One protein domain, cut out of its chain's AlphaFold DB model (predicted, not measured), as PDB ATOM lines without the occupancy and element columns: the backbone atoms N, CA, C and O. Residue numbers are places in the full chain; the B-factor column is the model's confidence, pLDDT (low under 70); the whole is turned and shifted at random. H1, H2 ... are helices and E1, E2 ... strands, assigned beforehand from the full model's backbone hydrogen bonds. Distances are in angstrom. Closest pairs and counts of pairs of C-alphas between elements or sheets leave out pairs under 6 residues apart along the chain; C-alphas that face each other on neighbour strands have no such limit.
ATOM      1  N   TYR A  72      40.201   8.520 -39.132       92.25
ATOM      2  CA  TYR A  72      40.519   9.826 -39.694       92.25
ATOM      3  C   TYR A  72      41.672  10.480 -38.912       92.25
ATOM      4  O   TYR A  72      41.834  10.259 -37.715       92.25
ATOM      5  N   GLU A  73      42.468  11.299 -39.590       91.69
ATOM      6  CA  GLU A  73      43.439  12.211 -38.980       91.69
ATOM      7  C   GLU A  73      43.228  13.606 -39.581       91.69
ATOM      8  O   GLU A  73      43.093  13.744 -40.801       91.69
ATOM      9  N   LEU A  74      43.180  14.637 -38.737       90.81
ATOM     10  CA  LEU A  74      43.071  16.034 -39.163       90.81
ATOM     11  C   LEU A  74      44.463  16.654 -39.213       90.81
ATOM     12  O   LEU A  74      45.183  16.610 -38.229       90.81
ATOM     13  N   LEU A  75      44.854  17.233 -40.342       90.25
ATOM     14  CA  LEU A  75      46.127  17.937 -40.473       90.25
ATOM     15  C   LEU A  75      45.947  19.419 -40.125       90.25
ATOM     16  O   LEU A  75      45.206  20.117 -40.826       90.25
ATOM     17  N   LEU A  76      46.659  19.880 -39.098       89.19
ATOM     18  CA  LEU A  76      46.802  21.290 -38.729       89.19
ATOM     19  C   LEU A  76      48.177  21.835 -39.151       89.19
ATOM     20  O   LEU A  76      49.154  21.085 -39.220       89.19
ATOM     21  N   ASP A  77      48.216  23.124 -39.468       86.00
ATOM     22  CA  ASP A  77      49.412  23.917 -39.783       86.00
ATOM     23  C   ASP A  77      49.145  25.349 -39.301       86.00
ATOM     24  O   ASP A  77      48.210  25.984 -39.800       86.00
ATOM     25  N   ASP A  78      49.892  25.817 -38.302       83.50
ATOM     26  CA  ASP A  78      49.638  27.058 -37.555       83.50
ATOM     27  C   ASP A  78      48.179  27.151 -37.041       83.50
ATOM     28  O   ASP A  78      47.497  28.167 -37.194       83.50
ATOM     29  N   ALA A  79      47.666  26.057 -36.465       77.31
ATOM     30  CA  ALA A  79      46.285  25.905 -35.990       77.31
ATOM     31  C   ALA A  79      45.188  26.053 -37.073       77.31
ATOM     32  O   ALA A  79      43.993  26.048 -36.762       77.31
ATOM     33  N   GLU A  80      45.552  26.114 -38.361       82.75
ATOM     34  CA  GLU A  80      44.603  26.079 -39.474       82.75
ATOM     35  C   GLU A  80      44.415  24.656 -40.014       82.75
ATOM     36  O   GLU A  80      45.369  23.954 -40.356       82.75
ATOM     37  N   ALA A  81      43.161  24.238 -40.205       85.25
ATOM     38  CA  ALA A  81      42.853  22.948 -40.815       85.25
ATOM     39  C   ALA A  81      43.279  22.900 -42.296       85.25
ATOM     40  O   ALA A  81      42.686  23.539 -43.174       85.25
ATOM     41  N   ARG A  82      44.305  22.104 -42.618       85.69
ATOM     42  CA  ARG A  82      44.822  21.922 -43.987       85.69
ATOM     43  C   ARG A  82      44.131  20.798 -44.746       85.69
ATOM     44  O   ARG A  82      43.989  20.906 -45.964       85.69
ATOM     45  N   GLY A  83      43.650  19.766 -44.063       88.19
ATOM     46  CA  GLY A  83      42.887  18.687 -44.689       88.19
ATOM     47  C   GLY A  83      42.753  17.451 -43.811       88.19
ATOM     48  O   GLY A  83      43.312  17.385 -42.723       88.19
ATOM     49  N   LEU A  84      42.025  16.458 -44.311       89.94
ATOM     50  CA  LEU A  84      41.877  15.151 -43.682       89.94
ATOM     51  C   LEU A  84      42.769  14.102 -44.338       89.94
ATOM     52  O   LEU A  84      43.035  14.135 -45.543       89.94
ATOM     53  N   ALA A  85      43.143  13.104 -43.552       91.06
ATOM     54  CA  ALA A  85      43.707  11.851 -44.015       91.06
ATOM     55  C   ALA A  85      42.968  10.656 -43.401       91.06
ATOM     56  O   ALA A  85      42.299  10.783 -42.379       91.06
ATOM     57  N   ILE A  86      43.083   9.490 -44.036       92.50
ATOM     58  CA  ILE A  86      42.697   8.210 -43.437       92.50
ATOM     59  C   ILE A  86      43.960   7.417 -43.162       92.50
ATOM     60  O   ILE A  86      44.723   7.121 -44.083       92.50
ATOM     61  N   LYS A  87      44.124   7.009 -41.913       91.00
ATOM     62  CA  LYS A  87      45.156   6.078 -41.486       91.00
ATOM     63  C   LYS A  87      44.570   4.688 -41.361       91.00
ATOM     64  O   LYS A  87      43.540   4.498 -40.708       91.00
ATOM     65  N   GLY A  88      45.203   3.721 -42.013       89.56
ATOM     66  CA  GLY A  88      44.802   2.333 -41.859       89.56
ATOM     67  C   GLY A  88      45.134   1.797 -40.461       89.56
ATOM     68  O   GLY A  88      45.890   2.415 -39.708       89.56
ATOM     69  N   PRO A  89      44.554   0.657 -40.064       85.94
ATOM     70  CA  PRO A  89      44.848   0.069 -38.765       85.94
ATOM     71  C   PRO A  89      46.309  -0.392 -38.697       85.94
ATOM     72  O   PRO A  89      46.852  -0.870 -39.686       85.94
ATOM     73  N   SER A  90      46.951  -0.284 -37.533       85.25
ATOM     74  CA  SER A  90      48.307  -0.808 -37.309       85.25
ATOM     75  C   SER A  90      48.243  -2.247 -36.792       85.25
ATOM     76  O   SER A  90      48.354  -2.480 -35.589       85.25
ATOM     77  N   LEU A  91      48.021  -3.209 -37.694       82.69
ATOM     78  CA  LEU A  91      47.876  -4.617 -37.316       82.69
ATOM     79  C   LEU A  91      49.205  -5.243 -36.876       82.69
ATOM     80  O   LEU A  91      50.253  -5.057 -37.500       82.69
ATOM     81  N   ALA A  92      49.152  -6.062 -35.827       76.19
ATOM     82  CA  ALA A  92      50.270  -6.904 -35.430       76.19
ATOM     83  C   ALA A  92      50.517  -8.014 -36.477       76.19
ATOM     84  O   ALA A  92      49.588  -8.438 -37.172       76.19
ATOM     85  N   PRO A  93      51.731  -8.596 -36.556       72.50
ATOM     86  CA  PRO A  93      52.041  -9.634 -37.547       72.50
ATOM     87  C   PRO A  93      51.093 -10.846 -37.529       72.50
ATOM     88  O   PRO A  93      50.833 -11.447 -38.566       72.50
ATOM     89  N   ALA A  94      50.563 -11.203 -36.354       63.50
ATOM     90  CA  ALA A  94      49.597 -12.289 -36.197       63.50
ATOM     91  C   ALA A  94      48.218 -11.957 -36.800       63.50
ATOM     92  O   ALA A  94      47.579 -12.823 -37.391       63.50
ATOM     93  N   GLU A  95      47.779 -10.706 -36.669       76.12
ATOM     94  CA  GLU A  95      46.494 -10.219 -37.180       76.12
ATOM     95  C   GLU A  95      46.537 -10.083 -38.706       76.12
ATOM     96  O   GLU A  95      45.611 -10.505 -39.394       76.12
ATOM     97  N   LEU A  96      47.656  -9.594 -39.249       79.75
ATOM     98  CA  LEU A  96      47.916  -9.552 -40.692       79.75
ATOM     99  C   LEU A  96      47.848 -10.938 -41.344       79.75
ATOM    100  O   LEU A  96      47.270 -11.087 -42.420       79.75
ATOM    101  N   GLU A  97      48.397 -11.963 -40.692       71.88
ATOM    102  CA  GLU A  97      48.342 -13.336 -41.203       71.88
ATOM    103  C   GLU A  97      46.920 -13.919 -41.138       71.88
ATOM    104  O   GLU A  97      46.483 -14.593 -42.072       71.88
ATOM    105  N   ALA A  98      46.152 -13.592 -40.091       71.50
ATOM    106  CA  ALA A  98      44.735 -13.946 -40.016       71.50
ATOM    107  C   ALA A  98      43.928 -13.297 -41.157       71.50
ATOM    108  O   ALA A  98      43.112 -13.969 -41.791       71.50
ATOM    109  N   VAL A  99      44.209 -12.029 -41.488       75.94
ATOM    110  CA  VAL A  99      43.597 -11.331 -42.632       75.94
ATOM    111  C   VAL A  99      43.986 -11.986 -43.959       75.94
ATOM    112  O   VAL A  99      43.111 -12.192 -44.799       75.94
ATOM    113  N   ARG A 100      45.253 -12.385 -44.151       78.81
ATOM    114  CA  ARG A 100      45.693 -13.127 -45.352       78.81
ATOM    115  C   ARG A 100      44.931 -14.440 -45.517       78.81
ATOM    116  O   ARG A 100      44.457 -14.741 -46.611       78.81
ATOM    117  N   SER A 101      44.784 -15.196 -44.430       68.75
ATOM    118  CA  SER A 101      44.050 -16.463 -44.442       68.75
ATOM    119  C   SER A 101      42.549 -16.268 -44.678       68.75
ATOM    120  O   SER A 101      41.939 -17.084 -45.363       68.75
ATOM    121  N   GLY A 102      41.948 -15.215 -44.115       69.94
ATOM    122  CA  GLY A 102      40.512 -14.943 -44.216       69.94
ATOM    123  C   GLY A 102      40.080 -14.280 -45.527       69.94
ATOM    124  O   GLY A 102      38.964 -14.509 -45.981       69.94
ATOM    125  N   ALA A 103      40.947 -13.472 -46.146       70.44
ATOM    126  CA  ALA A 103      40.675 -12.802 -47.421       70.44
ATOM    127  C   ALA A 103      40.933 -13.699 -48.646       70.44
ATOM    128  O   ALA A 103      40.499 -13.367 -49.745       70.44
ATOM    129  N   GLY A 104      41.654 -14.816 -48.483       62.31
ATOM    130  CA  GLY A 104      41.889 -15.791 -49.556       62.31
ATOM    131  C   GLY A 104      42.750 -15.283 -50.722       62.31
ATOM    132  O   GLY A 104      42.750 -15.895 -51.789       62.31
ATOM    133  N   ALA A 105      43.484 -14.177 -50.546       70.44
ATOM    134  CA  ALA A 105      44.247 -13.518 -51.606       70.44
ATOM    135  C   ALA A 105      45.539 -12.850 -51.097       70.44
ATOM    136  O   ALA A 105      45.707 -12.574 -49.908       70.44
ATOM    137  N   GLN A 106      46.470 -12.557 -52.015       78.38
ATOM    138  CA  GLN A 106      47.696 -11.814 -51.696       78.38
ATOM    139  C   GLN A 106      47.386 -10.327 -51.456       78.38
ATOM    140  O   GLN A 106      47.142  -9.576 -52.403       78.38
ATOM    141  N   LEU A 107      47.461  -9.891 -50.193       82.19
ATOM    142  CA  LEU A 107      47.190  -8.503 -49.782       82.19
ATOM    143  C   LEU A 107      48.090  -7.476 -50.490       82.19
ATOM    144  O   LEU A 107      47.647  -6.369 -50.779       82.19
ATOM    145  N   SER A 108      49.326  -7.851 -50.834       83.12
ATOM    146  CA  SER A 108      50.285  -6.997 -51.553       83.12
ATOM    147  C   SER A 108      49.860  -6.631 -52.980       83.12
ATOM    148  O   SER A 108      50.349  -5.644 -53.525       83.12
ATOM    149  N   LYS A 109      48.953  -7.405 -53.591       83.12
ATOM    150  CA  LYS A 109      48.411  -7.164 -54.942       83.12
ATOM    151  C   LYS A 109      47.072  -6.428 -54.938       83.12
ATOM    152  O   LYS A 109      46.583  -6.055 -56.000       83.12
ATOM    153  N   SER A 110      46.486  -6.239 -53.760       88.00
ATOM    154  CA  SER A 110      45.229  -5.512 -53.578       88.00
ATOM    155  C   SER A 110      45.526  -4.061 -53.221       88.00
ATOM    156  O   SER A 110      46.546  -3.765 -52.595       88.00
ATOM    157  N   THR A 111      44.637  -3.148 -53.594       90.62
ATOM    158  CA  THR A 111      44.811  -1.710 -53.342       90.62
ATOM    159  C   THR A 111      43.635  -1.145 -52.565       90.62
ATOM    160  O   THR A 111      42.501  -1.578 -52.755       90.62
ATOM    161  N   VAL A 112      43.918  -0.189 -51.684       92.00
ATOM    162  CA  VAL A 112      42.916   0.644 -51.013       92.00
ATOM    163  C   VAL A 112      42.948   2.008 -51.682       92.00
ATOM    164  O   VAL A 112      44.009   2.631 -51.755       92.00
ATOM    165  N   THR A 113      41.801   2.453 -52.188       89.38
ATOM    166  CA  THR A 113      41.651   3.718 -52.915       89.38
ATOM    167  C   THR A 113      40.696   4.641 -52.168       89.38
ATOM    168  O   THR A 113      39.625   4.204 -51.750       89.38
ATOM    169  N   VAL A 114      41.076   5.911 -52.017       88.25
ATOM    170  CA  VAL A 114      40.246   6.977 -51.441       88.25
ATOM    171  C   VAL A 114      40.320   8.194 -52.359       88.25
ATOM    172  O   VAL A 114      41.383   8.800 -52.521       88.25
ATOM    173  N   GLY A 115      39.201   8.554 -52.990       82.81
ATOM    174  CA  GLY A 115      39.184   9.615 -53.999       82.81
ATOM    175  C   GLY A 115      40.179   9.330 -55.133       82.81
ATOM    176  O   GLY A 115      40.085   8.305 -55.801       82.81
ATOM    177  N   ALA A 116      41.148  10.229 -55.340       80.50
ATOM    178  CA  ALA A 116      42.172  10.110 -56.387       80.50
ATOM    179  C   ALA A 116      43.491   9.450 -55.927       80.50
ATOM    180  O   ALA A 116      44.437   9.384 -56.713       80.50
ATOM    181  N   ARG A 117      43.600   9.001 -54.668       87.44
ATOM    182  CA  ARG A 117      44.835   8.419 -54.109       87.44
ATOM    183  C   ARG A 117      44.648   6.951 -53.738       87.44
ATOM    184  O   ARG A 117      43.557   6.542 -53.349       87.44
ATOM    185  N   SER A 118      45.719   6.166 -53.825       90.06
ATOM    186  CA  SER A 118      45.709   4.747 -53.463       90.06
ATOM    187  C   SER A 118      47.022   4.290 -52.822       90.06
ATOM    188  O   SER A 118      48.079   4.880 -53.043       90.06
ATOM    189  N   THR A 119      46.946   3.227 -52.020       92.50
ATOM    190  CA  THR A 119      48.096   2.475 -51.483       92.50
ATOM    191  C   THR A 119      47.790   0.974 -51.537       92.50
ATOM    192  O   THR A 119      46.670   0.570 -51.863       92.50
ATOM    193  N   THR A 120      48.768   0.114 -51.254       92.44
ATOM    194  CA  THR A 120      48.510  -1.334 -51.182       92.44
ATOM    195  C   THR A 120      47.757  -1.678 -49.899       92.44
ATOM    196  O   THR A 120      47.996  -1.082 -48.849       92.44
ATOM    197  N   LEU A 121      46.864  -2.669 -49.959       90.25
ATOM    198  CA  LEU A 121      46.075  -3.101 -48.801       90.25
ATOM    199  C   LEU A 121      46.975  -3.543 -47.641       90.25
ATOM    200  O   LEU A 121      46.697  -3.231 -46.491       90.25
ATOM    201  N   GLU A 122      48.092  -4.206 -47.940       90.12
ATOM    202  CA  GLU A 122      49.075  -4.591 -46.926       90.12
ATOM    203  C   GLU A 122      49.712  -3.389 -46.216       90.12
ATOM    204  O   GLU A 122      49.788  -3.394 -44.991       90.12
ATOM    205  N   ARG A 123      50.130  -2.345 -46.952       90.75
ATOM    206  CA  ARG A 123      50.709  -1.136 -46.340       90.75
ATOM    207  C   ARG A 123      49.669  -0.394 -45.515       90.75
ATOM    208  O   ARG A 123      49.952  -0.014 -44.384       90.75
ATOM    209  N   PHE A 124      48.454  -0.269 -46.044       92.56
ATOM    210  CA  PHE A 124      47.342   0.347 -45.331       92.56
ATOM    211  C   PHE A 124      47.061  -0.357 -43.994       92.56
ATOM    212  O   PHE A 124      47.034   0.291 -42.956       92.56
ATOM    213  N   LEU A 125      46.970  -1.692 -43.982       89.94
ATOM    214  CA  LEU A 125      46.787  -2.499 -42.764       89.94
ATOM    215  C   LEU A 125      48.012  -2.530 -41.824       89.94
ATOM    216  O   LEU A 125      47.958  -3.156 -40.766       89.94
ATOM    217  N   CYS A 126      49.117  -1.883 -42.198       88.19
ATOM    218  CA  CYS A 126      50.276  -1.653 -41.335       88.19
ATOM    219  C   CYS A 126      50.322  -0.216 -40.779       88.19
ATOM    220  O   CYS A 126      51.329   0.167 -40.186       88.19
ATOM    221  N   GLY A 127      49.264   0.583 -40.954       88.50
ATOM    222  CA  GLY A 127      49.195   1.961 -40.460       88.50
ATOM    223  C   GLY A 127      49.602   3.044 -41.460       88.50
ATOM    224  O   GLY A 127      49.905   4.154 -41.032       88.50
ATOM    225  N   ASP A 128      49.652   2.742 -42.761       89.88
ATOM    226  CA  ASP A 128      49.919   3.749 -43.798       89.88
ATOM    227  C   ASP A 128      48.752   4.747 -43.920       89.88
ATOM    228  O   ASP A 128      47.585   4.396 -43.698       89.88
ATOM    229  N   THR A 129      49.068   5.987 -44.300       89.12
ATOM    230  CA  THR A 129      48.119   7.110 -44.303       89.12
ATOM    231  C   THR A 129      47.847   7.605 -45.725       89.12
ATOM    232  O   THR A 129      48.763   7.880 -46.501       89.12
ATOM    233  N   ILE A 130      46.570   7.775 -46.073       90.88
ATOM    234  CA  ILE A 130      46.108   8.320 -47.354       90.88
ATOM    235  C   ILE A 130      45.517   9.710 -47.111       90.88
ATOM    236  O   ILE A 130      44.437   9.846 -46.542       90.88
ATOM    237  N   PHE A 131      46.211  10.753 -47.563       89.31
ATOM    238  CA  PHE A 131      45.728  12.131 -47.447       89.31
ATOM    239  C   PHE A 131      44.640  12.447 -48.485       89.31
ATOM    240  O   PHE A 131      44.847  12.271 -49.685       89.31
ATOM    241  N   ILE A 132      43.497  12.944 -48.020       86.25
ATOM    242  CA  ILE A 132      42.272  13.160 -48.806       86.25
ATOM    243  C   ILE A 132      42.127  14.626 -49.229       86.25
ATOM    244  O   ILE A 132      41.515  14.914 -50.255       86.25
ATOM    245  N   GLY A 133      42.729  15.555 -48.485       84.75
ATOM    246  CA  GLY A 133      42.552  16.991 -48.707       84.75
ATOM    247  C   GLY A 133      41.313  17.525 -47.990       84.75
ATOM    248  O   GLY A 133      41.004  17.067 -46.891       84.75
ATOM    249  N   ARG A 134      40.628  18.507 -48.589       84.50
ATOM    250  CA  ARG A 134      39.482  19.216 -47.993       84.50
ATOM    251  C   ARG A 134      38.146  18.817 -48.652       84.50
ATOM    252  O   ARG A 134      37.749  19.468 -49.617       84.50
ATOM    253  N   PRO A 135      37.475  17.730 -48.219       78.50
ATOM    254  CA  PRO A 135      36.123  17.397 -48.681       78.50
ATOM    255  C   PRO A 135      35.093  18.501 -48.362       78.50
ATOM    256  O   PRO A 135      35.237  19.219 -47.376       78.50
ATOM    257  N   LEU A 136      34.062  18.636 -49.208       68.31
ATOM    258  CA  LEU A 136      33.073  19.730 -49.137       68.31
ATOM    259  C   LEU A 136      31.759  19.358 -48.443       68.31
ATOM    260  O   LEU A 136      31.197  20.191 -47.749       68.31
ATOM    261  N   GLU A 137      31.266  18.134 -48.636       67.81
ATOM    262  CA  GLU A 137      29.980  17.685 -48.072       67.81
ATOM    263  C   GLU A 137      30.150  16.341 -47.358       67.81
ATOM    264  O   GLU A 137      29.924  16.242 -46.156       67.81
ATOM    265  N   GLU A 138      30.647  15.322 -48.066       75.25
ATOM    266  CA  GLU A 138      30.931  14.002 -47.497       75.25
ATOM    267  C   GLU A 138      32.406  13.621 -47.653       75.25
ATOM    268  O   GLU A 138      33.060  13.921 -48.660       75.25
ATOM    269  N   VAL A 139      32.942  12.925 -46.647       81.81
ATOM    270  CA  VAL A 139      34.306  12.396 -46.695       81.81
ATOM    271  C   VAL A 139      34.309  11.108 -47.529       81.81
ATOM    272  O   VAL A 139      33.571  10.177 -47.199       81.81
ATOM    273  N   PRO A 140      35.133  11.002 -48.590       82.75
ATOM    274  CA  PRO A 140      35.170   9.806 -49.423       82.75
ATOM    275  C   PRO A 140      35.597   8.579 -48.610       82.75
ATOM    276  O   PRO A 140      36.576   8.615 -47.862       82.75
ATOM    277  N   LEU A 141      34.864   7.479 -48.789       85.69
ATOM    278  CA  LEU A 141      35.140   6.214 -48.116       85.69
ATOM    279  C   LEU A 141      36.209   5.398 -48.863       85.69
ATOM    280  O   LEU A 141      36.249   5.418 -50.097       85.69
ATOM    281  N   PRO A 142      37.059   4.654 -48.136       89.56
ATOM    282  CA  PRO A 142      38.045   3.770 -48.738       89.56
ATOM    283  C   PRO A 142      37.378   2.563 -49.399       89.56
ATOM    284  O   PRO A 142      36.472   1.949 -48.839       89.56
ATOM    285  N   GLN A 143      37.866   2.202 -50.585       89.31
ATOM    286  CA  GLN A 143      37.406   1.047 -51.355       89.31
ATOM    287  C   GLN A 143      38.564   0.097 -51.653       89.31
ATOM    288  O   GLN A 143      39.661   0.536 -52.010       89.31
ATOM    289  N   ILE A 144      38.316  -1.210 -51.537       89.44
ATOM    290  CA  ILE A 144      39.292  -2.249 -51.882       89.44
ATOM    291  C   ILE A 144      39.118  -2.619 -53.351       89.44
ATOM    292  O   ILE A 144      38.015  -2.895 -53.810       89.44
ATOM    293  N   SER A 145      40.218  -2.643 -54.093       85.56
ATOM    294  CA  SER A 145      40.268  -3.091 -55.483       85.56
ATOM    295  C   SER A 145      41.271  -4.232 -55.647       85.56
ATOM    296  O   SER A 145      42.342  -4.230 -55.034       85.56
ATOM    297  N   GLY A 146      40.934  -5.196 -56.506       80.81
ATOM    298  CA  GLY A 146      41.786  -6.346 -56.838       80.81
ATOM    299  C   GLY A 146      41.424  -7.658 -56.135       80.81
ATOM    300  O   GLY A 146      41.990  -8.687 -56.494       80.81
ATOM    301  N   ILE A 147      40.475  -7.641 -55.190       82.38
ATOM    302  CA  ILE A 147      39.908  -8.826 -54.524       82.38
ATOM    303  C   ILE A 147      38.415  -8.622 -54.246       82.38
ATOM    304  O   ILE A 147      37.967  -7.487 -54.097       82.38
ATOM    305  N   GLU A 148      37.662  -9.716 -54.134       80.62
ATOM    306  CA  GLU A 148      36.310  -9.694 -53.569       80.62
ATOM    307  C   GLU A 148      36.440  -9.663 -52.038       80.62
ATOM    308  O   GLU A 148      36.739 -10.674 -51.400       80.62
ATOM    309  N   ALA A 149      36.345  -8.466 -51.456       77.69
ATOM    310  CA  ALA A 149      36.610  -8.266 -50.039       77.69
ATOM    311  C   ALA A 149      35.457  -8.811 -49.174       77.69
ATOM    312  O   ALA A 149      34.297  -8.472 -49.402       77.69
ATOM    313  N   PRO A 150      35.742  -9.614 -48.134       80.00
ATOM    314  CA  PRO A 150      34.720  -9.999 -47.170       80.00
ATOM    315  C   PRO A 150      34.134  -8.776 -46.451       80.00
ATOM    316  O   PRO A 150      34.866  -7.857 -46.080       80.00
ATOM    317  N   ALA A 151      32.841  -8.815 -46.117       79.56
ATOM    318  CA  ALA A 151      32.136  -7.705 -45.457       79.56
ATOM    319  C   ALA A 151      32.738  -7.273 -44.099       79.56
ATOM    320  O   ALA A 151      32.463  -6.177 -43.612       79.56
ATOM    321  N   TRP A 152      33.518  -8.132 -43.436       82.62
ATOM    322  CA  TRP A 152      34.246  -7.766 -42.217       82.62
ATOM    323  C   TRP A 152      35.501  -6.936 -42.525       82.62
ATOM    324  O   TRP A 152      35.836  -6.046 -41.752       82.62
ATOM    325  N   LEU A 153      36.170  -7.185 -43.656       83.50
ATOM    326  CA  LEU A 153      37.392  -6.485 -44.057       83.50
ATOM    327  C   LEU A 153      37.063  -5.070 -44.532       83.50
ATOM    328  O   LEU A 153      37.759  -4.120 -44.185       83.50
ATOM    329  N   GLU A 154      35.940  -4.918 -45.233       84.69
ATOM    330  CA  GLU A 154      35.377  -3.609 -45.572       84.69
ATOM    331  C   GLU A 154      35.063  -2.789 -44.309       84.69
ATOM    332  O   GLU A 154      35.388  -1.609 -44.232       84.69
ATOM    333  N   ARG A 155      34.530  -3.425 -43.257       83.12
ATOM    334  CA  ARG A 155      34.281  -2.768 -41.960       83.12
ATOM    335  C   ARG A 155      35.551  -2.351 -41.212       83.12
ATOM    336  O   ARG A 155      35.457  -1.491 -40.337       83.12
ATOM    337  N   VAL A 156      36.694  -2.974 -41.502       86.19
ATOM    338  CA  VAL A 156      37.996  -2.665 -40.885       86.19
ATOM    339  C   VAL A 156      38.645  -1.459 -41.555       86.19
ATOM    340  O   VAL A 156      39.204  -0.609 -40.868       86.19
ATOM    341  N   ILE A 157      38.559  -1.354 -42.881       88.25
ATOM    342  CA  ILE A 157      39.180  -0.241 -43.609       88.25
ATOM    343  C   ILE A 157      38.361   1.053 -43.553       88.25
ATOM    344  O   ILE A 157      38.921   2.115 -43.801       88.25
ATOM    345  N   VAL A 158      37.065   0.981 -43.231       88.19
ATOM    346  CA  VAL A 158      36.187   2.151 -43.096       88.19
ATOM    347  C   VAL A 158      36.334   2.769 -41.696       88.19
ATOM    348  O   VAL A 158      36.097   2.067 -40.705       88.19
ATOM    349  N   PRO A 159      36.693   4.065 -41.588       87.50
ATOM    350  CA  PRO A 159      36.807   4.740 -40.301       87.50
ATOM    351  C   PRO A 159      35.504   4.815 -39.502       87.50
ATOM    352  O   PRO A 159      34.404   4.707 -40.046       87.50
ATOM    353  N   ALA A 160      35.631   5.018 -38.189       80.31
ATOM    354  CA  ALA A 160      34.480   5.256 -37.323       80.31
ATOM    355  C   ALA A 160      33.774   6.584 -37.679       80.31
ATOM    356  O   ALA A 160      34.446   7.537 -38.086       80.31
ATOM    357  N   PRO A 161      32.439   6.669 -37.516       73.94
ATOM    358  CA  PRO A 161      31.703   7.912 -37.724       73.94
ATOM    359  C   PRO A 161      32.069   8.955 -36.655       73.94
ATOM    360  O   PRO A 161      32.321   8.595 -35.506       73.94
ATOM    361  N   GLY A 162      32.058  10.236 -37.039       79.62
ATOM    362  CA  GLY A 162      32.366  11.380 -36.168       79.62
ATOM    363  C   GLY A 162      33.731  12.006 -36.470       79.62
ATOM    364  O   GLY A 162      34.736  11.309 -36.570       79.62
ATOM    365  N   LEU A 163      33.774  13.328 -36.626       88.50
ATOM    366  CA  LEU A 163      34.987  14.090 -36.948       88.50
ATOM    367  C   LEU A 163      35.443  14.875 -35.714       88.50
ATOM    368  O   LEU A 163      35.471  16.103 -35.706       88.50
ATOM    369  N   LEU A 164      35.736  14.125 -34.650       91.19
ATOM    370  CA  LEU A 164      36.335  14.633 -33.423       91.19
ATOM    371  C   LEU A 164      37.819  14.293 -33.419       91.19
ATOM    372  O   LEU A 164      38.168  13.141 -33.663       91.19
ATOM    373  N   PHE A 165      38.673  15.257 -33.101       91.75
ATOM    374  CA  PHE A 165      40.121  15.078 -33.098       91.75
ATOM    375  C   PHE A 165      40.709  15.573 -31.788       91.75
ATOM    376  O   PHE A 165      40.377  16.660 -31.330       91.75
ATOM    377  N   ARG A 166      41.576  14.779 -31.168       90.75
ATOM    378  CA  ARG A 166      42.313  15.204 -29.980       90.75
ATOM    379  C   ARG A 166      43.282  16.318 -30.363       90.75
ATOM    380  O   ARG A 166      43.969  16.179 -31.366       90.75
ATOM    381  N   ASP A 167      43.346  17.367 -29.553       87.69
ATOM    382  CA  ASP A 167      44.339  18.424 -29.717       87.69
ATOM    383  C   ASP A 167      45.709  17.939 -29.208       87.69
ATOM    384  O   ASP A 167      45.903  17.683 -28.014       87.69
ATOM    385  N   GLU A 168      46.637  17.741 -30.139       87.12
ATOM    386  CA  GLU A 168      48.031  17.342 -29.931       87.12
ATOM    387  C   GLU A 168      49.012  18.509 -30.174       87.12
ATOM    388  O   GLU A 168      50.226  18.321 -30.054       87.12
ATOM    389  N   GLY A 169      48.502  19.718 -30.454       84.00
ATOM    390  CA  GLY A 169      49.274  20.932 -30.728       84.00
ATOM    391  C   GLY A 169      48.914  21.598 -32.061       84.00
ATOM    392  O   GLY A 169      48.151  21.054 -32.859       84.00
ATOM    393  N   ASP A 170      49.510  22.768 -32.313       79.00
ATOM    394  CA  ASP A 170      49.142  23.661 -33.428       79.00
ATOM    395  C   ASP A 170      49.553  23.144 -34.824       79.00
ATOM    396  O   ASP A 170      48.981  23.570 -35.828       79.00
ATOM    397  N   ASP A 171      50.491  22.191 -34.891       83.31
ATOM    398  CA  ASP A 171      51.028  21.622 -36.132       83.31
ATOM    399  C   ASP A 171      50.963  20.091 -36.139       83.31
ATOM    400  O   ASP A 171      51.305  19.424 -35.160       83.31
ATOM    401  N   GLY A 172      50.623  19.512 -37.293       88.06
ATOM    402  CA  GLY A 172      50.683  18.071 -37.534       88.06
ATOM    403  C   GLY A 172      49.326  17.367 -37.518       88.06
ATOM    404  O   GLY A 172      48.269  17.986 -37.641       88.06
ATOM    405  N   TYR A 173      49.366  16.033 -37.461       87.44
ATOM    406  CA  TYR A 173      48.171  15.190 -37.524       87.44
ATOM    407  C   TYR A 173      47.546  15.007 -36.142       87.44
ATOM    408  O   TYR A 173      48.176  14.468 -35.241       87.44
ATOM    409  N   GLN A 174      46.280  15.380 -36.033       90.19
ATOM    410  CA  GLN A 174      45.439  15.235 -34.857       90.19
ATOM    411  C   GLN A 174      44.671  13.911 -34.942       90.19
ATOM    412  O   GLN A 174      44.012  13.624 -35.952       90.19
ATOM    413  N   ALA A 175      44.753  13.091 -33.894       88.81
ATOM    414  CA  ALA A 175      44.162  11.756 -33.874       88.81
ATOM    415  C   ALA A 175      42.640  11.795 -33.651       88.81
ATOM    416  O   ALA A 175      42.154  12.503 -32.768       88.81
ATOM    417  N   GLN A 176      41.876  10.999 -34.408       91.12
ATOM    418  CA  GLN A 176      40.424  10.905 -34.226       91.12
ATOM    419  C   GLN A 176      40.049  10.297 -32.864       91.12
ATOM    420  O   GLN A 176      40.529   9.223 -32.497       91.12
ATOM    421  N   LEU A 177      39.111  10.941 -32.170       87.38
ATOM    422  CA  LEU A 177      38.407  10.395 -31.012       87.38
ATOM    423  C   LEU A 177      37.212   9.558 -31.487       87.38
ATOM    424  O   LEU A 177      36.353  10.038 -32.228       87.38
ATOM    425  N   ARG A 178      37.158   8.291 -31.078       83.56
ATOM    426  CA  ARG A 178      36.163   7.314 -31.543       83.56
ATOM    427  C   ARG A 178      35.049   7.135 -30.511       83.56
ATOM    428  O   ARG A 178      35.318   7.231 -29.318       83.56
ATOM    429  N   PRO A 179      33.839   6.715 -30.925       74.19
ATOM    430  CA  PRO A 179      32.716   6.463 -30.010       74.19
ATOM    431  C   PRO A 179      32.981   5.443 -28.887       74.19
ATOM    432  O   PRO A 179      32.223   5.369 -27.930       74.19
ATOM    433  N   THR A 180      34.019   4.611 -29.004       69.00
ATOM    434  CA  THR A 180      34.423   3.642 -27.969       69.00
ATOM    435  C   THR A 180      35.514   4.160 -27.034       69.00
ATOM    436  O   THR A 180      35.910   3.436 -26.121       69.00
ATOM    437  N   ASP A 181      36.058   5.347 -27.292       74.75
ATOM    438  CA  ASP A 181      37.159   5.899 -26.513       74.75
ATOM    439  C   ASP A 181      36.649   6.497 -25.190       74.75
ATOM    440  O   ASP A 181      35.493   6.906 -25.057       74.75
ATOM    441  N   TRP A 182      37.536   6.512 -24.194       76.00
ATOM    442  CA  TRP A 182      37.310   7.103 -22.877       76.00
ATOM    443  C   TRP A 182      38.286   8.265 -22.710       76.00
ATOM    444  O   TRP A 182      39.462   8.146 -23.062       76.00
ATOM    445  N   VAL A 183      37.800   9.400 -22.215       77.75
ATOM    446  CA  VAL A 183      38.564  10.651 -22.138       77.75
ATOM    447  C   VAL A 183      38.655  11.083 -20.676       77.75
ATOM    448  O   VAL A 183      37.652  11.154 -19.979       77.75
ATOM    449  N   THR A 184      39.846  11.382 -20.166       75.88
ATOM    450  CA  THR A 184      39.988  11.965 -18.819       75.88
ATOM    451  C   THR A 184      39.571  13.444 -18.828       75.88
ATOM    452  O   THR A 184      39.757  14.096 -19.859       75.88
ATOM    453  N   PRO A 185      39.061  14.020 -17.723       75.50
ATOM    454  CA  PRO A 185      38.788  15.457 -17.636       75.50
ATOM    455  C   PRO A 185      40.038  16.303 -17.943       75.50
ATOM    456  O   PRO A 185      41.140  15.949 -17.521       75.50
ATOM    457  N   GLY A 186      39.873  17.422 -18.654       78.12
ATOM    458  CA  GLY A 186      40.946  18.365 -18.996       78.12
ATOM    459  C   GLY A 186      41.670  18.119 -20.327       78.12
ATOM    460  O   GLY A 186      42.697  18.746 -20.566       78.12
ATOM    461  N   ILE A 187      41.170  17.227 -21.189       84.12
ATOM    462  CA  ILE A 187      41.697  17.008 -22.546       84.12
ATOM    463  C   ILE A 187      41.036  17.982 -23.524       84.12
ATOM    464  O   ILE A 187      39.810  18.064 -23.591       84.12
ATOM    465  N   SER A 188      41.865  18.666 -24.305       88.38
ATOM    466  CA  SER A 188      41.470  19.568 -25.389       88.38
ATOM    467  C   SER A 188      41.203  18.783 -26.684       88.38
ATOM    468  O   SER A 188      41.904  17.808 -26.982       88.38
ATOM    469  N   PHE A 189      40.164  19.147 -27.437       91.75
ATOM    470  CA  PHE A 189      39.781  18.468 -28.680       91.75
ATOM    471  C   PHE A 189      39.017  19.387 -29.644       91.75
ATOM    472  O   PHE A 189      38.394  20.366 -29.234       91.75
ATOM    473  N   TYR A 190      39.027  19.030 -30.927       90.62
ATOM    474  CA  TYR A 190      38.335  19.721 -32.009       90.62
ATOM    475  C   TYR A 190      37.142  18.910 -32.535       90.62
ATOM    476  O   TYR A 190      37.260  17.706 -32.752       90.62
ATOM    477  N   GLU A 191      36.011  19.565 -32.798       90.94
ATOM    478  CA  GLU A 191      34.890  19.046 -33.596       90.94
ATOM    479  C   GLU A 191      34.908  19.721 -34.968       90.94
ATOM    480  O   GLU A 191      34.878  20.948 -35.059       90.94
ATOM    481  N   MET A 192      34.950  18.924 -36.035       86.88
ATOM    482  CA  MET A 192      34.906  19.426 -37.404       86.88
ATOM    483  C   MET A 192      33.540  19.158 -38.041       86.88
ATOM    484  O   MET A 192      33.117  18.009 -38.180       86.88
ATOM    485  N   VAL A 193      32.862  20.221 -38.471       84.38
ATOM    486  CA  VAL A 193      31.538  20.174 -39.107       84.38
ATOM    487  C   VAL A 193      31.663  20.586 -40.574       84.38
ATOM    488  O   VAL A 193      32.043  21.714 -40.877       84.38
ATOM    489  N   LEU A 194      31.346  19.665 -41.490       76.38
ATOM    490  CA  LEU A 194      31.522  19.860 -42.939       76.38
ATOM    491  C   LEU A 194      30.282  20.433 -43.654       76.38
ATOM    492  O   LEU A 194      30.399  20.947 -44.761       76.38
ATOM    493  N   GLU A 195      29.094  20.354 -43.052       67.38
ATOM    494  CA  GLU A 195      27.828  20.674 -43.725       67.38
ATOM    495  C   GLU A 195      27.712  22.177 -44.066       67.38
ATOM    496  O   GLU A 195      27.726  23.032 -43.179       67.38
ATOM    497  N   GLY A 196      27.587  22.506 -45.361       60.53
ATOM    498  CA  GLY A 196      27.340  23.871 -45.852       60.53
ATOM    499  C   GLY A 196      28.572  24.777 -46.018       60.53
ATOM    500  O   GLY A 196      28.397  25.984 -46.192       60.53
ATOM    501  N   GLN A 197      29.795  24.232 -45.980       61.41
ATOM    502  CA  GLN A 197      31.042  25.014 -46.001       61.41
ATOM    503  C   GLN A 197      31.651  25.189 -47.409       61.41
ATOM    504  O   GLN A 197      31.634  24.285 -48.243       61.41
ATOM    505  N   ALA A 198      32.229  26.368 -47.680       58.25
ATOM    506  CA  ALA A 198      32.947  26.665 -48.929       58.25
ATOM    507  C   ALA A 198      34.409  26.152 -48.904       58.25
ATOM    508  O   ALA A 198      34.978  25.945 -47.835       58.25
ATOM    509  N   LEU A 199      35.044  26.011 -50.082       54.12
ATOM    510  CA  LEU A 199      36.423  25.497 -50.286       54.12
ATOM    511  C   LEU A 199      37.504  26.133 -49.384       54.12
ATOM    512  O   LEU A 199      38.467  25.458 -49.009       54.12
ATOM    513  N   ASP A 200      37.324  27.400 -49.007       56.56
ATOM    514  CA  ASP A 200      38.281  28.176 -48.210       56.56
ATOM    515  C   ASP A 200      37.858  28.328 -46.731       56.56
ATOM    516  O   ASP A 200      38.596  28.906 -45.939       56.56
ATOM    517  N   GLY A 201      36.685  27.802 -46.344       57.97
ATOM    518  CA  GLY A 201      35.982  28.129 -45.094       57.97
ATOM    519  C   GLY A 201      36.075  27.104 -43.960       57.97
ATOM    520  O   GLY A 201      35.355  27.237 -42.978       57.97
ATOM    521  N   TRP A 202      36.939  26.085 -44.042       69.06
ATOM    522  CA  TRP A 202      37.059  25.068 -42.977       69.06
ATOM    523  C   TRP A 202      37.338  25.657 -41.580       69.06
ATOM    524  O   TRP A 202      36.945  25.051 -40.587       69.06
ATOM    525  N   GLY A 203      37.958  26.843 -41.499       61.34
ATOM    526  CA  GLY A 203      38.169  27.561 -40.237       61.34
ATOM    527  C   GLY A 203      36.872  27.899 -39.489       61.34
ATOM    528  O   GLY A 203      36.855  27.838 -38.265       61.34
ATOM    529  N   ASP A 204      35.766  28.142 -40.201       64.44
ATOM    530  CA  ASP A 204      34.449  28.418 -39.600       64.44
ATOM    531  C   ASP A 204      33.710  27.130 -39.165       64.44
ATOM    532  O   ASP A 204      32.644  27.181 -38.548       64.44
ATOM    533  N   GLY A 205      34.259  25.958 -39.506       73.25
ATOM    534  CA  GLY A 205      33.713  24.637 -39.190       73.25
ATOM    535  C   GLY A 205      34.495  23.856 -38.129       73.25
ATOM    536  O   GLY A 205      34.097  22.731 -37.825       73.25
ATOM    537  N   LEU A 206      35.586  24.412 -37.584       85.44
ATOM    538  CA  LEU A 206      36.438  23.772 -36.576       85.44
ATOM    539  C   LEU A 206      36.195  24.389 -35.191       85.44
ATOM    540  O   LEU A 206      36.564  25.531 -34.930       85.44
ATOM    541  N   TYR A 207      35.594  23.620 -34.287       86.81
ATOM    542  CA  TYR A 207      35.223  24.075 -32.946       86.81
ATOM    543  C   TYR A 207      36.102  23.414 -31.888       86.81
ATOM    544  O   TYR A 207      36.253  22.197 -31.895       86.81
ATOM    545  N   HIS A 208      36.660  24.199 -30.967       89.44
ATOM    546  CA  HIS A 208      37.556  23.714 -29.916       89.44
ATOM    547  C   HIS A 208      36.843  23.588 -28.560       89.44
ATOM    548  O   HIS A 208      36.140  24.506 -28.133       89.44
ATOM    549  N   PHE A 209      37.062  22.472 -27.864       91.62
ATOM    550  CA  PHE A 209      36.412  22.118 -26.600       91.62
ATOM    551  C   PHE A 209      37.392  21.472 -25.610       91.62
ATOM    552  O   PHE A 209      38.450  20.981 -25.991       91.62
ATOM    553  N   ILE A 210      37.014  21.432 -24.325       87.25
ATOM    554  CA  ILE A 210      37.781  20.778 -23.250       87.25
ATOM    555  C   ILE A 210      36.869  19.799 -22.493       87.25
ATOM    556  O   ILE A 210      35.770  20.176 -22.077       87.25
ATOM    557  N   SER A 211      37.313  18.555 -22.293       82.69
ATOM    558  CA  SER A 211      36.582  17.538 -21.519       82.69
ATOM    559  C   SER A 211      36.475  17.907 -20.031       82.69
ATOM    560  O   SER A 211      37.367  18.534 -19.457       82.69
ATOM    561  N   GLY A 212      35.384  17.516 -19.377       73.50
ATOM    562  CA  GLY A 212      35.037  17.919 -18.010       73.50
ATOM    563  C   GLY A 212      34.335  19.280 -17.915       73.50
ATOM    564  O   GLY A 212      34.049  19.748 -16.811       73.50
ATOM    565  N   THR A 213      34.057  19.932 -19.051       80.81
ATOM    566  CA  THR A 213      33.206  21.131 -19.134       80.81
ATOM    567  C   THR A 213      31.817  20.755 -19.648       80.81
ATOM    568  O   THR A 213      31.678  19.824 -20.433       80.81
ATOM    569  N   GLN A 214      30.773  21.497 -19.257       76.25
ATOM    570  CA  GLN A 214      29.394  21.192 -19.675       76.25
ATOM    571  C   GLN A 214      29.226  21.170 -21.206       76.25
ATOM    572  O   GLN A 214      28.480  20.346 -21.731       76.25
ATOM    573  N   GLU A 215      29.909  22.071 -21.915       79.62
ATOM    574  CA  GLU A 215      29.859  22.164 -23.376       79.62
ATOM    575  C   GLU A 215      30.664  21.037 -24.035       79.62
ATOM    576  O   GLU A 215      30.131  20.345 -24.900       79.62
ATOM    577  N   GLY A 216      31.896  20.783 -23.575       84.19
ATOM    578  CA  GLY A 216      32.732  19.700 -24.098       84.19
ATOM    579  C   GLY A 216      32.134  18.312 -23.856       84.19
ATOM    580  O   GLY A 216      32.075  17.499 -24.774       84.19
ATOM    581  N   ASP A 217      31.598  18.060 -22.663       82.19
ATOM    582  CA  ASP A 217      30.983  16.775 -22.317       82.19
ATOM    583  C   ASP A 217      29.688  16.540 -23.103       82.19
ATOM    584  O   ASP A 217      29.391  15.406 -23.479       82.19
ATOM    585  N   ALA A 218      28.935  17.602 -23.413       83.12
ATOM    586  CA  ALA A 218      27.771  17.505 -24.286       83.12
ATOM    587  C   ALA A 218      28.173  17.111 -25.715       83.12
ATOM    588  O   ALA A 218      27.511  16.261 -26.313       83.12
ATOM    589  N   VAL A 219      29.262  17.677 -26.253       85.75
ATOM    590  CA  VAL A 219      29.793  17.283 -27.566       85.75
ATOM    591  C   VAL A 219      30.265  15.829 -27.547       85.75
ATOM    592  O   VAL A 219      29.807  15.042 -28.374       85.75
ATOM    593  N   LEU A 220      31.094  15.434 -26.577       84.56
ATOM    594  CA  LEU A 220      31.584  14.055 -26.448       84.56
ATOM    595  C   LEU A 220      30.431  13.046 -26.322       84.56
ATOM    596  O   LEU A 220      30.423  12.028 -27.018       84.56
ATOM    597  N   ALA A 221      29.401  13.366 -25.532       81.06
ATOM    598  CA  ALA A 221      28.222  12.522 -25.362       81.06
ATOM    599  C   ALA A 221      27.389  12.360 -26.649       81.06
ATOM    600  O   ALA A 221      26.893  11.262 -26.906       81.06
ATOM    601  N   ARG A 222      27.261  13.403 -27.494       83.25
ATOM    602  CA  ARG A 222      26.585  13.295 -28.810       83.25
ATOM    603  C   ARG A 222      27.263  12.279 -29.729       83.25
ATOM    604  O   ARG A 222      26.585  11.646 -30.533       83.25
ATOM    605  N   HIS A 223      28.578  12.115 -29.588       80.06
ATOM    606  CA  HIS A 223      29.390  11.180 -30.371       80.06
ATOM    607  C   HIS A 223      29.668   9.853 -29.636       80.06
ATOM    608  O   HIS A 223      30.422   9.022 -30.135       80.06
ATOM    609  N   GLY A 224      29.035   9.616 -28.479       76.50
ATOM    610  CA  GLY A 224      29.109   8.357 -27.723       76.50
ATOM    611  C   GLY A 224      30.332   8.189 -26.809       76.50
ATOM    612  O   GLY A 224      30.527   7.109 -26.258       76.50
ATOM    613  N   ILE A 225      31.135   9.237 -26.620       80.31
ATOM    614  CA  ILE A 225      32.409   9.210 -25.885       80.31
ATOM    615  C   ILE A 225      32.183   9.523 -24.399       80.31
ATOM    616  O   ILE A 225      31.462  10.462 -24.061       80.31
ATOM    617  N   HIS A 226      32.799   8.739 -23.506       76.25
ATOM    618  CA  HIS A 226      32.601   8.832 -22.050       76.25
ATOM    619  C   HIS A 226      33.788   9.511 -21.346       76.25
ATOM    620  O   HIS A 226      34.939   9.288 -21.722       76.25
ATOM    621  N   VAL A 227      33.514  10.300 -20.296       71.06
ATOM    622  CA  VAL A 227      34.544  10.989 -19.492       71.06
ATOM    623  C   VAL A 227      34.813  10.245 -18.172       71.06
ATOM    624  O   VAL A 227      33.871   9.944 -17.438       71.06
ATOM    625  N   GLU A 228      36.079   9.917 -17.869       63.38
ATOM    626  CA  GLU A 228      36.483   9.159 -16.663       63.38
ATOM    627  C   GLU A 228      36.345   9.968 -15.351       63.38
ATOM    628  O   GLU A 228      36.563  11.177 -15.321       63.38
TER     629      GLU A 228
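AT A GLANCE: This is residues 72 to 228 of the 794 residues of an uncharacterized protein of Pelagibaca sp (UniProt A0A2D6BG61). Two lobes are joined by a strongly twisted four-stranded sheet, which belongs mainly to one of them. In that lobe the sheet E5 E2 E1 E8 and the small sheet E7 E9 E10 make a crossed sandwich, only partly face to face, and H5 packs on the small sheet; the other lobe holds the sheet E4 E3 E6 with H2 and H3, and H1 at its far end. The 157 printed residues, with five named helices and ten named strands, run E1 E2 H1 E3 E4 H2 E5 E6 H3 E7 E8 E9 H4 E10 H5, and the class is mixed. The three sheets are antiparallel throughout. The whole is compact, with a radius of gyration of the C-alphas of 16.8 A and spans of 49 by 37 by 24 A.

IN THESE COORDINATES: E1, residues 72 to 77, begins at C-alpha 72 (40.519, 9.826, -39.694) and is 16.7 A long. E2, residues 80 to 87, is the longest strand at 20.1 A and bends by 52 degrees at residue 83. H1, residues 93 to 103, is the longest helix at 15.4 A; its C-alpha 93 is at (52.041, -9.634, -37.547). E3 is residues 111 to 114, E4 117 to 120, H2 121 to 124, E5 129 to 133 with 12.2 A, and E6 143 to 145. H3 is residues 151 to 157 with 10.4 A, E7 164 to 166, and E8 172 to 175. E9, residues 188 to 192, and E10, residues 206 to 210, are 13.7 A long each, and H4 is residues 202 to 205. H5, residues 214 to 222, is 12.4 A long and ends at C-alpha 222 (26.585, 13.295, -28.810).

HOW THE PARTS SIT: E1 and E2 form a hairpin, with N 75 and O 83 2.8 A apart, within hydrogen-bond range. E8 is an edge strand beside E1, with N 174 and O 74 at 2.7 A, and E5 is the other edge strand, beside E2, with N 130 and O 86 at 2.8 A. This sheet and the sheet E7 E9 E10 form a sandwich, two sheets face to face, with their strands at 85 degrees. The closest C-alphas of E1 and E7 are those of Leu 74 and Phe 165, 6.8 A apart. In the smaller sheet E7 and E9 are antiparallel neighbours, with N 165 and O 190 within hydrogen-bond range at 2.8 A, and E9 and E10 are antiparallel neighbours, with N 191 and O 207 within hydrogen-bond range at 2.8 A. H5 is on this sheet at a height of 9.6 A, over E9 and, only just, with 3 C-alphas, over E10; it runs slantwise to the strands, at 54 degrees to E9 on the local plane. The closest C-alphas of H5 and E10 are those of Gly 216 and Phe 209, 5.1 A apart. H4 only grazes both sheets of the sandwich. E3 and E4 form a hairpin, with N 112 and O 119 at 2.9 A, and E6 lies on the other side of E3, with N 113 and O 143 at 2.9 A. H2 is on this sheet at a height of 7.9 A, and H3 only grazes it with residues 153 to 157. H1 is close to H3 but not clearly touching, the C-alphas of Ala 103 and Leu 153 being 7.9 A apart, at a steep tilt of 39 degrees, opposite ways. H1 and H5 are apart. In H1, H3 and H5 every O i to N i+4 pair is within hydrogen-bond range; H2 and H4 are too short for such a pair.

THE WHOLE: The C-alphas farthest apart are those of Gln 106 and Gln 214, at 49.5 A. The printed part has no cut. The link from E8 to E9, residues 176 to 187, is long; in it residues 182 to 183 pair parallel with residues 226 to 227. The mean pLDDT of the printed part is 81.8, with 18 residues under 70, among them residues 195 to 204.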